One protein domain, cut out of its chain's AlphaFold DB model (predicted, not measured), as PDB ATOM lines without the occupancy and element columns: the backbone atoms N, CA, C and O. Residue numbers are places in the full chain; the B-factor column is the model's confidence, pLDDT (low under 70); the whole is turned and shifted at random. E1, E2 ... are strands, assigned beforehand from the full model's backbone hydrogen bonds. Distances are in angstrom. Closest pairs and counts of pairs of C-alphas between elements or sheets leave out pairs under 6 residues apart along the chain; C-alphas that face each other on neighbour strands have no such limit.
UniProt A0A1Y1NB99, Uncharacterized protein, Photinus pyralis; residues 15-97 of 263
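What this domain is: This is residues 15 to 97 of the 263 residues of an uncharacterized protein of Photinus pyralis (UniProt A0A1Y1NB99). A strongly twisted, curled antiparallel sheet of five strands forms the main body, like a half-open barrel with residues 66 to 69 spanning its open side from E4 to E5. A small separate hairpin, E6 and E7, lies away from it at one end of the longest axis, joined by residues 74 to 80, while residues 37 to 43 and residues 85 to 90 stick out as free loop tips. The printed part has 83 residues with seven named strands, E1 to E7 in chain order, and no named helix; the large sheet's order is E4, E3, E2, E1, E5. The class is all strand, though under half of the residues, 35 of 83, are in named elements. The whole is loose, with a radius of gyration of the C-alphas of 15.5 A and spans of 43 by 33 by 26 A.

How they stand to each other: Start at E1, residues 15 to 19, and go on to E2, residues 25 to 33: they form a hairpin, with N 18 and O 26 at 3.0 A, within hydrogen-bond range. E2 bends by 55 degrees at residue 30. Its next hairpin partner is E3, residues 50 to 55, where N 31 and O 52 are 2.8 A apart. E3 in turn forms a hairpin with E4, residues 61 to 65, with N 53 and O 62 at 2.8 A. E1 to E4 make a meander, each strand the antiparallel neighbour of the one before. Then look at E5, residues 70 to 73: it is apart from E4 and is the antiparallel neighbour of E1, with N 17 and O 70 at 2.8 A. E4 and E5 are the edge strands. Farther on, E6, residues 81 to 83, and E7, residues 93 to 95, form a hairpin, with N 94 and O 82 at 2.8 A; E7 is apart from E5.

Where its parts are: Find C-alpha 15 at (-1.051, 30.451, 29.683), where E1 begins, and follow it for 14.1 A. E2, the longest strand, runs 21.6 A to C-alpha 33 at (-10.520, 29.595, 38.461). E3 measures 15.0 A, E4 13.4 A and E5 9.4 A. E6 covers 7.1 A and E7 7.0 A, ending at C-alpha 95 at (-17.395, 22.042, 20.854).

The domain as a whole: The C-alphas of Arg 22 and Gln 92 are the two farthest apart, at 43.6 A. The printed part has no cut. The link from E2 to E3, 16 residues, is long. Mean pLDDT of the printed part is 81.9; look for values under 70 at residues 36 to 44, residue 85, residues 87 to 88 and residue 90.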
ATOM      1  N   ILE A  15      -2.376  29.858  29.516       90.69
ATOM      2  CA  ILE A  15      -1.051  30.451  29.683       90.69
ATOM      3  C   ILE A  15      -1.246  31.943  29.877       90.69
ATOM      4  O   ILE A  15      -1.800  32.647  29.025       90.69
ATOM      5  N   VAL A  16      -0.738  32.441  30.992       93.75
ATOM      6  CA  VAL A  16      -0.865  33.831  31.401       93.75
ATOM      7  C   VAL A  16       0.491  34.472  31.637       93.75
ATOM      8  O   VAL A  16       1.505  33.804  31.825       93.75
ATOM      9  N   TYR A  17       0.522  35.800  31.640       94.44
ATOM     10  CA  TYR A  17       1.720  36.550  31.979       94.44
ATOM     11  C   TYR A  17       1.420  37.797  32.805       94.44
ATOM     12  O   TYR A  17       0.316  38.354  32.797       94.44
ATOM     13  N   ARG A  18       2.453  38.261  33.507       93.31
ATOM     14  CA  ARG A  18       2.497  39.565  34.173       93.31
ATOM     15  C   ARG A  18       3.888  40.173  34.061       93.31
ATOM     16  O   ARG A  18       4.859  39.469  33.801       93.31
ATOM     17  N   PHE A  19       3.989  41.473  34.308       90.38
ATOM     18  CA  PHE A  19       5.280  42.130  34.485       90.38
ATOM     19  C   PHE A  19       5.685  42.085  35.958       90.38
ATOM     20  O   PHE A  19       4.868  42.359  36.843       90.38
ATOM     21  N   ASP A  20       6.935  41.724  36.230       84.31
ATOM     22  CA  ASP A  20       7.517  41.862  37.561       84.31
ATOM     23  C   ASP A  20       7.892  43.329  37.864       84.31
ATOM     24  O   ASP A  20       7.737  44.231  37.034       84.31
ATOM     25  N   LYS A  21       8.421  43.587  39.069       86.31
ATOM     26  CA  LYS A  21       8.870  44.934  39.475       86.31
ATOM     27  C   LYS A  21       9.989  45.495  38.580       86.31
ATOM     28  O   LYS A  21      10.196  46.702  38.562       86.31
ATOM     29  N   ARG A  22      10.704  44.637  37.845       88.00
ATOM     30  CA  ARG A  22      11.804  44.976  36.929       88.00
ATOM     31  C   ARG A  22      11.348  45.034  35.462       88.00
ATOM     32  O   ARG A  22      12.195  45.079  34.576       88.00
ATOM     33  N   LYS A  23      10.033  45.047  35.197       87.12
ATOM     34  CA  LYS A  23       9.427  45.021  33.852       87.12
ATOM     35  C   LYS A  23       9.802  43.786  33.017       87.12
ATOM     36  O   LYS A  23       9.643  43.808  31.798       87.12
ATOM     37  N   LYS A  24      10.253  42.695  33.642       83.25
ATOM     38  CA  LYS A  24      10.433  41.407  32.962       83.25
ATOM     39  C   LYS A  24       9.107  40.659  32.913       83.25
ATOM     40  O   LYS A  24       8.299  40.748  33.841       83.25
ATOM     41  N   ILE A  25       8.884  39.930  31.824       89.00
ATOM     42  CA  ILE A  25       7.704  39.082  31.667       89.00
ATOM     43  C   ILE A  25       7.894  37.835  32.532       89.00
ATOM     44  O   ILE A  25       8.906  37.148  32.424       89.00
ATOM     45  N   ASN A  26       6.912  37.555  33.382       88.38
ATOM     46  CA  ASN A  26       6.804  36.314  34.130       88.38
ATOM     47  C   ASN A  26       5.586  35.544  33.625       88.38
ATOM     48  O   ASN A  26       4.467  36.068  33.667       88.38
ATOM     49  N   PHE A  27       5.819  34.328  33.147       92.25
ATOM     50  CA  PHE A  27       4.790  33.440  32.628       92.25
ATOM     51  C   PHE A  27       4.233  32.552  33.743       92.25
ATOM     52  O   PHE A  27       4.923  32.238  34.715       92.25
ATOM     53  N   GLY A  28       2.982  32.141  33.597       91.38
ATOM     54  CA  GLY A  28       2.342  31.185  34.486       91.38
ATOM     55  C   GLY A  28       1.229  30.425  33.785       91.38
ATOM     56  O   GLY A  28       0.830  30.773  32.674       91.38
ATOM     57  N   VAL A  29       0.738  29.391  34.454       92.81
ATOM     58  CA  VAL A  29      -0.371  28.551  33.998       92.81
ATOM     59  C   VAL A  29      -1.491  28.641  35.024       92.81
ATOM     60  O   VAL A  29      -1.245  28.522  36.228       92.81
ATOM     61  N   VAL A  30      -2.711  28.901  34.561       91.12
ATOM     62  CA  VAL A  30      -3.907  28.882  35.412       91.12
ATOM     63  C   VAL A  30      -4.177  27.437  35.821       91.12
ATOM     64  O   VAL A  30      -4.324  26.564  34.972       91.12
ATOM     65  N   VAL A  31      -4.197  27.186  37.124       90.69
ATOM     66  CA  VAL A  31      -4.451  25.861  37.708       90.69
ATOM     67  C   VAL A  31      -5.929  25.696  38.028       90.69
ATOM     68  O   VAL A  31      -6.461  24.601  37.925       90.69
ATOM     69  N   ASP A  32      -6.562  26.789  38.445       87.88
ATOM     70  CA  ASP A  32      -7.924  26.799  38.954       87.88
ATOM     71  C   ASP A  32      -8.495  28.222  38.833       87.88
ATOM     72  O   ASP A  32      -7.753  29.217  38.884       87.88
ATOM     73  N   SER A  33      -9.803  28.336  38.659       85.81
ATOM     74  CA  SER A  33     -10.520  29.595  38.461       85.81
ATOM     75  C   SER A  33     -11.804  29.584  39.268       85.81
ATOM     76  O   SER A  33     -12.419  28.542  39.418       85.81
ATOM     77  N   TYR A  34     -12.228  30.748  39.767       82.88
ATOM     78  CA  TYR A  34     -13.518  30.841  40.447       82.88
ATOM     79  C   TYR A  34     -14.659  30.350  39.542       82.88
ATOM     80  O   TYR A  34     -14.964  30.995  38.535       82.88
ATOM     81  N   GLU A  35     -15.304  29.262  39.951       70.94
ATOM     82  CA  GLU A  35     -16.556  28.773  39.386       70.94
ATOM     83  C   GLU A  35     -17.692  29.131  40.345       70.94
ATOM     84  O   GLU A  35     -17.623  28.891  41.551       70.94
ATOM     85  N   ALA A  36     -18.739  29.773  39.829       60.12
ATOM     86  CA  ALA A  36     -19.922  30.050  40.628       60.12
ATOM     87  C   ALA A  36     -20.721  28.747  40.769       60.12
ATOM     88  O   ALA A  36     -21.516  28.430  39.888       60.12
ATOM     89  N   SER A  37     -20.488  27.987  41.845       55.69
ATOM     90  CA  SER A  37     -21.313  26.816  42.160       55.69
ATOM     91  C   SER A  37     -22.745  27.261  42.478       55.69
ATOM     92  O   SER A  37     -22.960  28.239  43.203       55.69
ATOM     93  N   THR A  38     -23.730  26.586  41.884       48.44
ATOM     94  CA  THR A  38     -25.161  26.777  42.175       48.44
ATOM     95  C   THR A  38     -25.645  25.934  43.350       48.44
ATOM     96  O   THR A  38     -26.731  26.211  43.854       48.44
ATOM     97  N   ASP A  39     -24.847  24.967  43.808       50.62
ATOM     98  CA  ASP A  39     -25.170  24.123  44.952       50.62
ATOM     99  C   ASP A  39     -24.374  24.583  46.178       50.62
ATOM    100  O   ASP A  39     -23.159  24.768  46.151       50.62
ATOM    101  N   ALA A  40     -25.105  24.857  47.257       46.69
ATOM    102  CA  ALA A  40     -24.635  25.550  48.452       46.69
ATOM    103  C   ALA A  40     -23.801  24.669  49.400       46.69
ATOM    104  O   ALA A  40     -23.889  24.834  50.610       46.69
ATOM    105  N   ASP A  41     -22.982  23.780  48.852       52.62
ATOM    106  CA  ASP A  41     -22.040  22.952  49.599       52.62
ATOM    107  C   ASP A  41     -20.706  22.924  48.849       52.62
ATOM    108  O   ASP A  41     -20.284  21.877  48.377       52.62
ATOM    109  N   ASP A  42     -20.030  24.071  48.693       46.47
ATOM    110  CA  ASP A  42     -18.746  24.061  47.988       46.47
ATOM    111  C   ASP A  42     -17.619  24.877  48.618       46.47
ATOM    112  O   ASP A  42     -17.546  26.108  48.610       46.47
ATOM    113  N   SER A  43     -16.669  24.074  49.081       49.41
ATOM    114  CA  SER A  43     -15.270  24.269  49.442       49.41
ATOM    115  C   SER A  43     -14.371  25.011  48.429       49.41
ATOM    116  O   SER A  43     -13.153  24.826  48.443       49.41
ATOM    117  N   SER A  44     -14.901  25.879  47.557       55.00
ATOM    118  CA  SER A  44     -14.056  26.644  46.631       55.00
ATOM    119  C   SER A  44     -13.330  27.768  47.392       55.00
ATOM    120  O   SER A  44     -13.919  28.790  47.750       55.00
ATOM    121  N   GLU A  45     -12.027  27.606  47.639       71.62
ATOM    122  CA  GLU A  45     -11.178  28.611  48.310       71.62
ATOM    123  C   GLU A  45     -11.021  29.930  47.515       71.62
ATOM    124  O   GLU A  45     -10.455  30.904  48.023       71.62
ATOM    125  N   LEU A  46     -11.474  29.981  46.257       83.56
ATOM    126  CA  LEU A  46     -11.330  31.135  45.370       83.56
ATOM    127  C   LEU A  46     -12.543  32.066  45.459       83.56
ATOM    128  O   LEU A  46     -13.688  31.641  45.389       83.56
ATOM    129  N   GLN A  47     -12.296  33.373  45.555       87.62
ATOM    130  CA  GLN A  47     -13.359  34.381  45.490       87.62
ATOM    131  C   GLN A  47     -13.606  34.836  44.050       87.62
ATOM    132  O   GLN A  47     -12.715  34.791  43.199       87.62
ATOM    133  N   LYS A  48     -14.793  35.397  43.787       85.50
ATOM    134  CA  LYS A  48     -15.122  36.004  42.491       85.50
ATOM    135  C   LYS A  48     -14.030  36.971  42.016       85.50
ATOM    136  O   LYS A  48     -13.626  37.889  42.730       85.50
ATOM    137  N   GLY A  49     -13.566  36.772  40.781       86.75
ATOM    138  CA  GLY A  49     -12.478  37.554  40.181       86.75
ATOM    139  C   GLY A  49     -11.071  37.108  40.597       86.75
ATOM    140  O   GLY A  49     -10.097  37.812  40.294       86.75
ATOM    141  N   GLN A  50     -10.947  35.968  41.281       91.06
ATOM    142  CA  GLN A  50      -9.677  35.319  41.589       91.06
ATOM    143  C   GLN A  50      -9.436  34.091  40.707       91.06
ATOM    144  O   GLN A  50     -10.359  33.432  40.232       91.06
ATOM    145  N   ILE A  51      -8.155  33.816  40.493       92.12
ATOM    146  CA  ILE A  51      -7.623  32.640  39.809       92.12
ATOM    147  C   ILE A  51      -6.423  32.128  40.594       92.12
ATOM    148  O   ILE A  51      -5.703  32.907  41.221       92.12
ATOM    149  N   ARG A  52      -6.166  30.829  40.529       93.94
ATOM    150  CA  ARG A  52      -4.954  30.207  41.053       93.94
ATOM    151  C   ARG A  52      -3.984  29.989  39.900       93.94
ATOM    152  O   ARG A  52      -4.332  29.381  38.896       93.94
ATOM    153  N   VAL A  53      -2.762  30.496  40.033       93.31
ATOM    154  CA  VAL A  53      -1.746  30.454  38.973       93.31
ATOM    155  C   VAL A  53      -0.457  29.848  39.508       93.31
ATOM    156  O   VAL A  53       0.038  30.264  40.562       93.31
ATOM    157  N   TRP A  54       0.109  28.905  38.756       93.12
ATOM    158  CA  TRP A  54       1.477  28.432  38.937       93.12
ATOM    159  C   TRP A  54       2.417  29.272  38.075       93.12
ATOM    160  O   TRP A  54       2.349  29.234  36.848       93.12
ATOM    161  N   TRP A  55       3.282  30.066  38.701       90.56
ATOM    162  CA  TRP A  55       4.251  30.908  37.989       90.56
ATOM    163  C   TRP A  55       5.553  30.147  37.751       90.56
ATOM    164  O   TRP A  55       6.006  29.444  38.650       90.56
ATOM    165  N   LEU A  56       6.198  30.340  36.596       80.50
ATOM    166  CA  LEU A  56       7.458  29.653  36.259       80.50
ATOM    167  C   LEU A  56       8.582  29.926  37.267       80.50
ATOM    168  O   LEU A  56       9.471  29.107  37.453       80.50
ATOM    169  N   ASN A  57       8.550  31.085  37.922       80.19
ATOM    170  CA  ASN A  57       9.525  31.468  38.937       80.19
ATOM    171  C   ASN A  57       9.080  31.145  40.375       80.19
ATOM    172  O   ASN A  57       9.589  31.754  41.318       80.19
ATOM    173  N   SER A  58       8.095  30.262  40.556       81.12
ATOM    174  CA  SER A  58       7.567  29.890  41.867       81.12
ATOM    175  C   SER A  58       7.483  28.376  42.028       81.12
ATOM    176  O   SER A  58       7.155  27.650  41.095       81.12
ATOM    177  N   SER A  59       7.742  27.910  43.248       74.69
ATOM    178  CA  SER A  59       7.636  26.500  43.629       74.69
ATOM    179  C   SER A  59       6.207  26.056  43.953       74.69
ATOM    180  O   SER A  59       5.981  24.870  44.168       74.69
ATOM    181  N   ARG A  60       5.242  26.985  44.022       80.62
ATOM    182  CA  ARG A  60       3.844  26.678  44.348       80.62
ATOM    183  C   ARG A  60       2.863  27.567  43.598       80.62
ATOM    184  O   ARG A  60       3.162  28.719  43.271       80.62
ATOM    185  N   ALA A  61       1.653  27.057  43.405       90.00
ATOM    186  CA  ALA A  61       0.543  27.861  42.926       90.00
ATOM    187  C   ALA A  61       0.147  28.936  43.956       90.00
ATOM    188  O   ALA A  61       0.309  28.773  45.166       90.00
ATOM    189  N   SER A  62      -0.367  30.064  43.472       92.00
ATOM    190  CA  SER A  62      -0.813  31.178  44.318       92.00
ATOM    191  C   SER A  62      -2.083  31.806  43.762       92.00
ATOM    192  O   SER A  62      -2.331  31.732  42.560       92.00
ATOM    193  N   VAL A  63      -2.890  32.421  44.628       94.00
ATOM    194  CA  VAL A  63      -4.149  33.076  44.246       94.00
ATOM    195  C   VAL A  63      -3.891  34.517  43.799       94.00
ATOM    196  O   VAL A  63      -3.178  35.271  44.462       94.00
ATOM    197  N   TRP A  64      -4.468  34.905  42.664       93.06
ATOM    198  CA  TRP A  64      -4.297  36.201  42.012       93.06
ATOM    199  C   TRP A  64      -5.633  36.789  41.588       93.06
ATOM    200  O   TRP A  64      -6.538  36.079  41.170       93.06
ATOM    201  N   LYS A  65      -5.730  38.122  41.613       91.88
ATOM    202  CA  LYS A  65      -6.842  38.833  40.971       91.88
ATOM    203  C   LYS A  65      -6.674  38.771  39.454       91.88
ATOM    204  O   LYS A  65      -5.616  39.147  38.943       91.88
ATOM    205  N   GLN A  66      -7.731  38.395  38.741       90.44
ATOM    206  CA  GLN A  66      -7.755  38.283  37.276       90.44
ATOM    207  C   GLN A  66      -7.286  39.567  36.573       90.44
ATOM    208  O   GLN A  66      -6.558  39.519  35.586       90.44
ATOM    209  N   ASN A  67      -7.618  40.742  37.119       89.81
ATOM    210  CA  ASN A  67      -7.212  42.033  36.551       89.81
ATOM    211  C   ASN A  67      -5.702  42.340  36.650       89.81
ATOM    212  O   ASN A  67      -5.227  43.284  36.017       89.81
ATOM    213  N   LYS A  68      -4.936  41.568  37.432       91.38
ATOM    214  CA  LYS A  68      -3.470  41.675  37.528       91.38
ATOM    215  C   LYS A  68      -2.739  40.747  36.563       91.38
ATOM    216  O   LYS A  68      -1.509  40.757  36.532       91.38
ATOM    217  N   VAL A  69      -3.481  39.968  35.784       92.38
ATOM    218  CA  VAL A  69      -2.963  38.914  34.921       92.38
ATOM    219  C   VAL A  69      -3.440  39.154  33.487       92.38
ATOM    220  O   VAL A  69      -4.510  39.719  33.246       92.38
ATOM    221  N   ARG A  70      -2.608  38.798  32.505       92.06
ATOM    222  CA  ARG A  70      -2.932  38.912  31.078       92.06
ATOM    223  C   ARG A  70      -2.907  37.528  30.441       92.06
ATOM    224  O   ARG A  70      -1.964  36.778  30.673       92.06
ATOM    225  N   LEU A  71      -3.919  37.216  29.637       90.75
ATOM    226  CA  LEU A  71      -3.951  35.994  28.837       90.75
ATOM    227  C   LEU A  71      -2.887  36.088  27.735       90.75
ATOM    228  O   LEU A  71      -2.836  37.089  27.019       90.75
ATOM    229  N   MET A  72      -2.026  35.075  27.639       89.56
ATOM    230  CA  MET A  72      -1.082  34.899  26.533       89.56
ATOM    231  C   MET A  72      -1.648  33.923  25.505       89.56
ATOM    232  O   MET A  72      -1.673  34.222  24.317       89.56
ATOM    233  N   SER A  73      -2.101  32.760  25.971       85.12
ATOM    234  CA  SER A  73      -2.635  31.705  25.117       85.12
ATOM    235  C   SER A  73      -3.735  30.966  25.851       85.12
ATOM    236  O   SER A  73      -3.543  30.561  26.995       85.12
ATOM    237  N   ARG A  74      -4.862  30.762  25.169       85.25
ATOM    238  CA  ARG A  74      -5.922  29.880  25.649       85.25
ATOM    239  C   ARG A  74      -5.587  28.443  25.279       85.25
ATOM    240  O   ARG A  74      -5.240  28.188  24.125       85.25
ATOM    241  N   SER A  75      -5.659  27.534  26.245       77.88
ATOM    242  CA  SER A  75      -5.499  26.105  25.975       77.88
ATOM    243  C   SER A  75      -6.869  25.528  25.654       77.88
ATOM    244  O   SER A  75      -7.722  25.469  26.530       77.88
ATOM    245  N   ILE A  76      -7.100  25.179  24.389       80.12
ATOM    246  CA  ILE A  76      -8.340  24.530  23.956       80.12
ATOM    247  C   ILE A  76      -8.062  23.038  23.817       80.12
ATOM    248  O   ILE A  76      -7.128  22.639  23.116       80.12
ATOM    249  N   ILE A  77      -8.891  22.222  24.453       83.00
ATOM    250  CA  ILE A  77      -8.804  20.763  24.468       83.00
ATOM    251  C   ILE A  77     -10.057  20.195  23.781       83.00
ATOM    252  O   ILE A  77     -11.123  20.813  23.831       83.00
ATOM    253  N   PRO A  78      -9.967  19.041  23.092       87.00
ATOM    254  CA  PRO A  78     -11.158  18.352  22.611       87.00
ATOM    255  C   PRO A  78     -12.209  18.172  23.719       87.00
ATOM    256  O   PRO A  78     -11.888  17.719  24.815       87.00
ATOM    257  N   GLY A  79     -13.458  18.528  23.420       85.44
ATOM    258  CA  GLY A  79     -14.584  18.545  24.357       85.44
ATOM    259  C   GLY A  79     -14.954  19.933  24.885       85.44
ATOM    260  O   GLY A  79     -16.096  20.123  25.296       85.44
ATOM    261  N   ASP A  80     -14.052  20.917  24.810       83.25
ATOM    262  CA  ASP A  80     -14.341  22.272  25.288       83.25
ATOM    263  C   ASP A  80     -15.500  22.900  24.507       83.25
ATOM    264  O   ASP A  80     -15.487  22.920  23.272       83.25
ATOM    265  N   ILE A  81     -16.486  23.454  25.216       83.81
ATOM    266  CA  ILE A  81     -17.583  24.207  24.600       83.81
ATOM    267  C   ILE A  81     -17.040  25.562  24.152       83.81
ATOM    268  O   ILE A  81     -16.505  26.337  24.942       83.81
ATOM    269  N   VAL A  82     -17.207  25.865  22.870       83.31
ATOM    270  CA  VAL A  82     -16.713  27.097  22.253       83.31
ATOM    271  C   VAL A  82     -17.861  27.887  21.644       83.31
ATOM    272  O   VAL A  82     -18.890  27.339  21.251       83.31
ATOM    273  N   ARG A  83     -17.674  29.201  21.529       82.81
ATOM    274  CA  ARG A  83     -18.584  30.091  20.805       82.81
ATOM    275  C   ARG A  83     -17.792  31.078  19.966       82.81
ATOM    276  O   ARG A  83     -16.674  31.451  20.332       82.81
ATOM    277  N   ARG A  84     -18.362  31.509  18.843       76.81
ATOM    278  CA  ARG A  84     -17.748  32.545  18.010       76.81
ATOM    279  C   ARG A  84     -17.886  33.888  18.726       76.81
ATOM    280  O   ARG A  84     -18.989  34.274  19.104       76.81
ATOM    281  N   LEU A  85     -16.775  34.593  18.915       68.44
ATOM    282  CA  LEU A  85     -16.799  35.962  19.428       68.44
ATOM    283  C   LEU A  85     -17.268  36.898  18.306       68.44
ATOM    284  O   LEU A  85     -16.485  37.269  17.433       68.44
ATOM    285  N   GLU A  86     -18.551  37.250  18.321       75.12
ATOM    286  CA  GLU A  86     -19.117  38.355  17.546       75.12
ATOM    287  C   GLU A  86     -19.684  39.388  18.524       75.12
ATOM    288  O   GLU A  86     -20.350  39.042  19.499       75.12
ATOM    289  N   ASN A  87     -19.374  40.667  18.304       68.56
ATOM    290  CA  ASN A  87     -19.783  41.725  19.223       68.56
ATOM    291  C   ASN A  87     -21.307  41.896  19.200       68.56
ATOM    292  O   ASN A  87     -21.869  42.266  18.173       68.56
ATOM    293  N   GLY A  88     -21.955  41.709  20.353       65.56
ATOM    294  CA  GLY A  88     -23.380  42.004  20.539       65.56
ATOM    295  C   GLY A  88     -24.351  40.909  20.085       65.56
ATOM    296  O   GLY A  88     -25.558  41.116  20.186       65.56
ATOM    297  N   THR A  89     -23.859  39.751  19.639       73.56
ATOM    298  CA  THR A  89     -24.684  38.598  19.251       73.56
ATOM    299  C   THR A  89     -24.313  37.358  20.058       73.56
ATOM    300  O   THR A  89     -23.162  36.929  20.085       73.56
ATOM    301  N   GLU A  90     -25.312  36.735  20.685       69.50
ATOM    302  CA  GLU A  90     -25.158  35.366  21.182       69.50
ATOM    303  C   GLU A  90     -25.103  34.424  19.975       69.50
ATOM    304  O   GLU A  90     -26.085  34.257  19.248       69.50
ATOM    305  N   THR A  91     -23.926  33.853  19.722       77.69
ATOM    306  CA  THR A  91     -23.695  32.945  18.596       77.69
ATOM    307  C   THR A  91     -23.932  31.492  18.997       77.69
ATOM    308  O   THR A  91     -23.927  31.126  20.176       77.69
ATOM    309  N   GLN A  92     -24.142  30.635  17.997       83.06
ATOM    310  CA  GLN A  92     -24.297  29.200  18.206       83.06
ATOM    311  C   GLN A  92     -23.078  28.614  18.936       83.06
ATOM    312  O   GLN A  92     -21.926  28.870  18.574       83.06
ATOM    313  N   ARG A  93     -23.345  27.787  19.951       84.31
ATOM    314  CA  ARG A  93     -22.319  27.014  20.655       84.31
ATOM    315  C   ARG A  93     -21.878  25.828  19.801       84.31
ATOM    316  O   ARG A  93     -22.706  25.141  19.205       84.31
ATOM    317  N   GLY A  94     -20.578  25.578  19.783       87.81
ATOM    318  CA  GLY A  94     -19.972  24.354  19.278       87.81
ATOM    319  C   GLY A  94     -19.128  23.696  20.364       87.81
ATOM    320  O   GLY A  94     -19.085  24.163  21.501       87.81
ATOM    321  N   TYR A  95     -18.423  22.633  20.004       89.50
ATOM    322  CA  TYR A  95     -17.395  22.042  20.854       89.50
ATOM    323  C   TYR A  95     -16.110  21.840  20.052       89.50
ATOM    324  O   TYR A  95     -16.138  21.650  18.832       89.50
ATOM    325  N   CYS A  96     -14.972  21.893  20.732       87.56
ATOM    326  CA  CYS A  96     -13.687  21.552  20.149       87.56
ATOM    327  C   CYS A  96     -13.663  20.054  19.825       87.56
ATOM    328  O   CYS A  96     -13.693  19.218  20.724       87.56
ATOM    329  N   LYS A  97     -13.621  19.690  18.542       90.25
ATOM    330  CA  LYS A  97     -13.524  18.283  18.121       90.25
ATOM    331  C   LYS A  97     -12.083  17.765  18.146       90.25
ATOM    332  O   LYS A  97     -11.845  16.622  18.512       90.25
TER     333      LYS A  97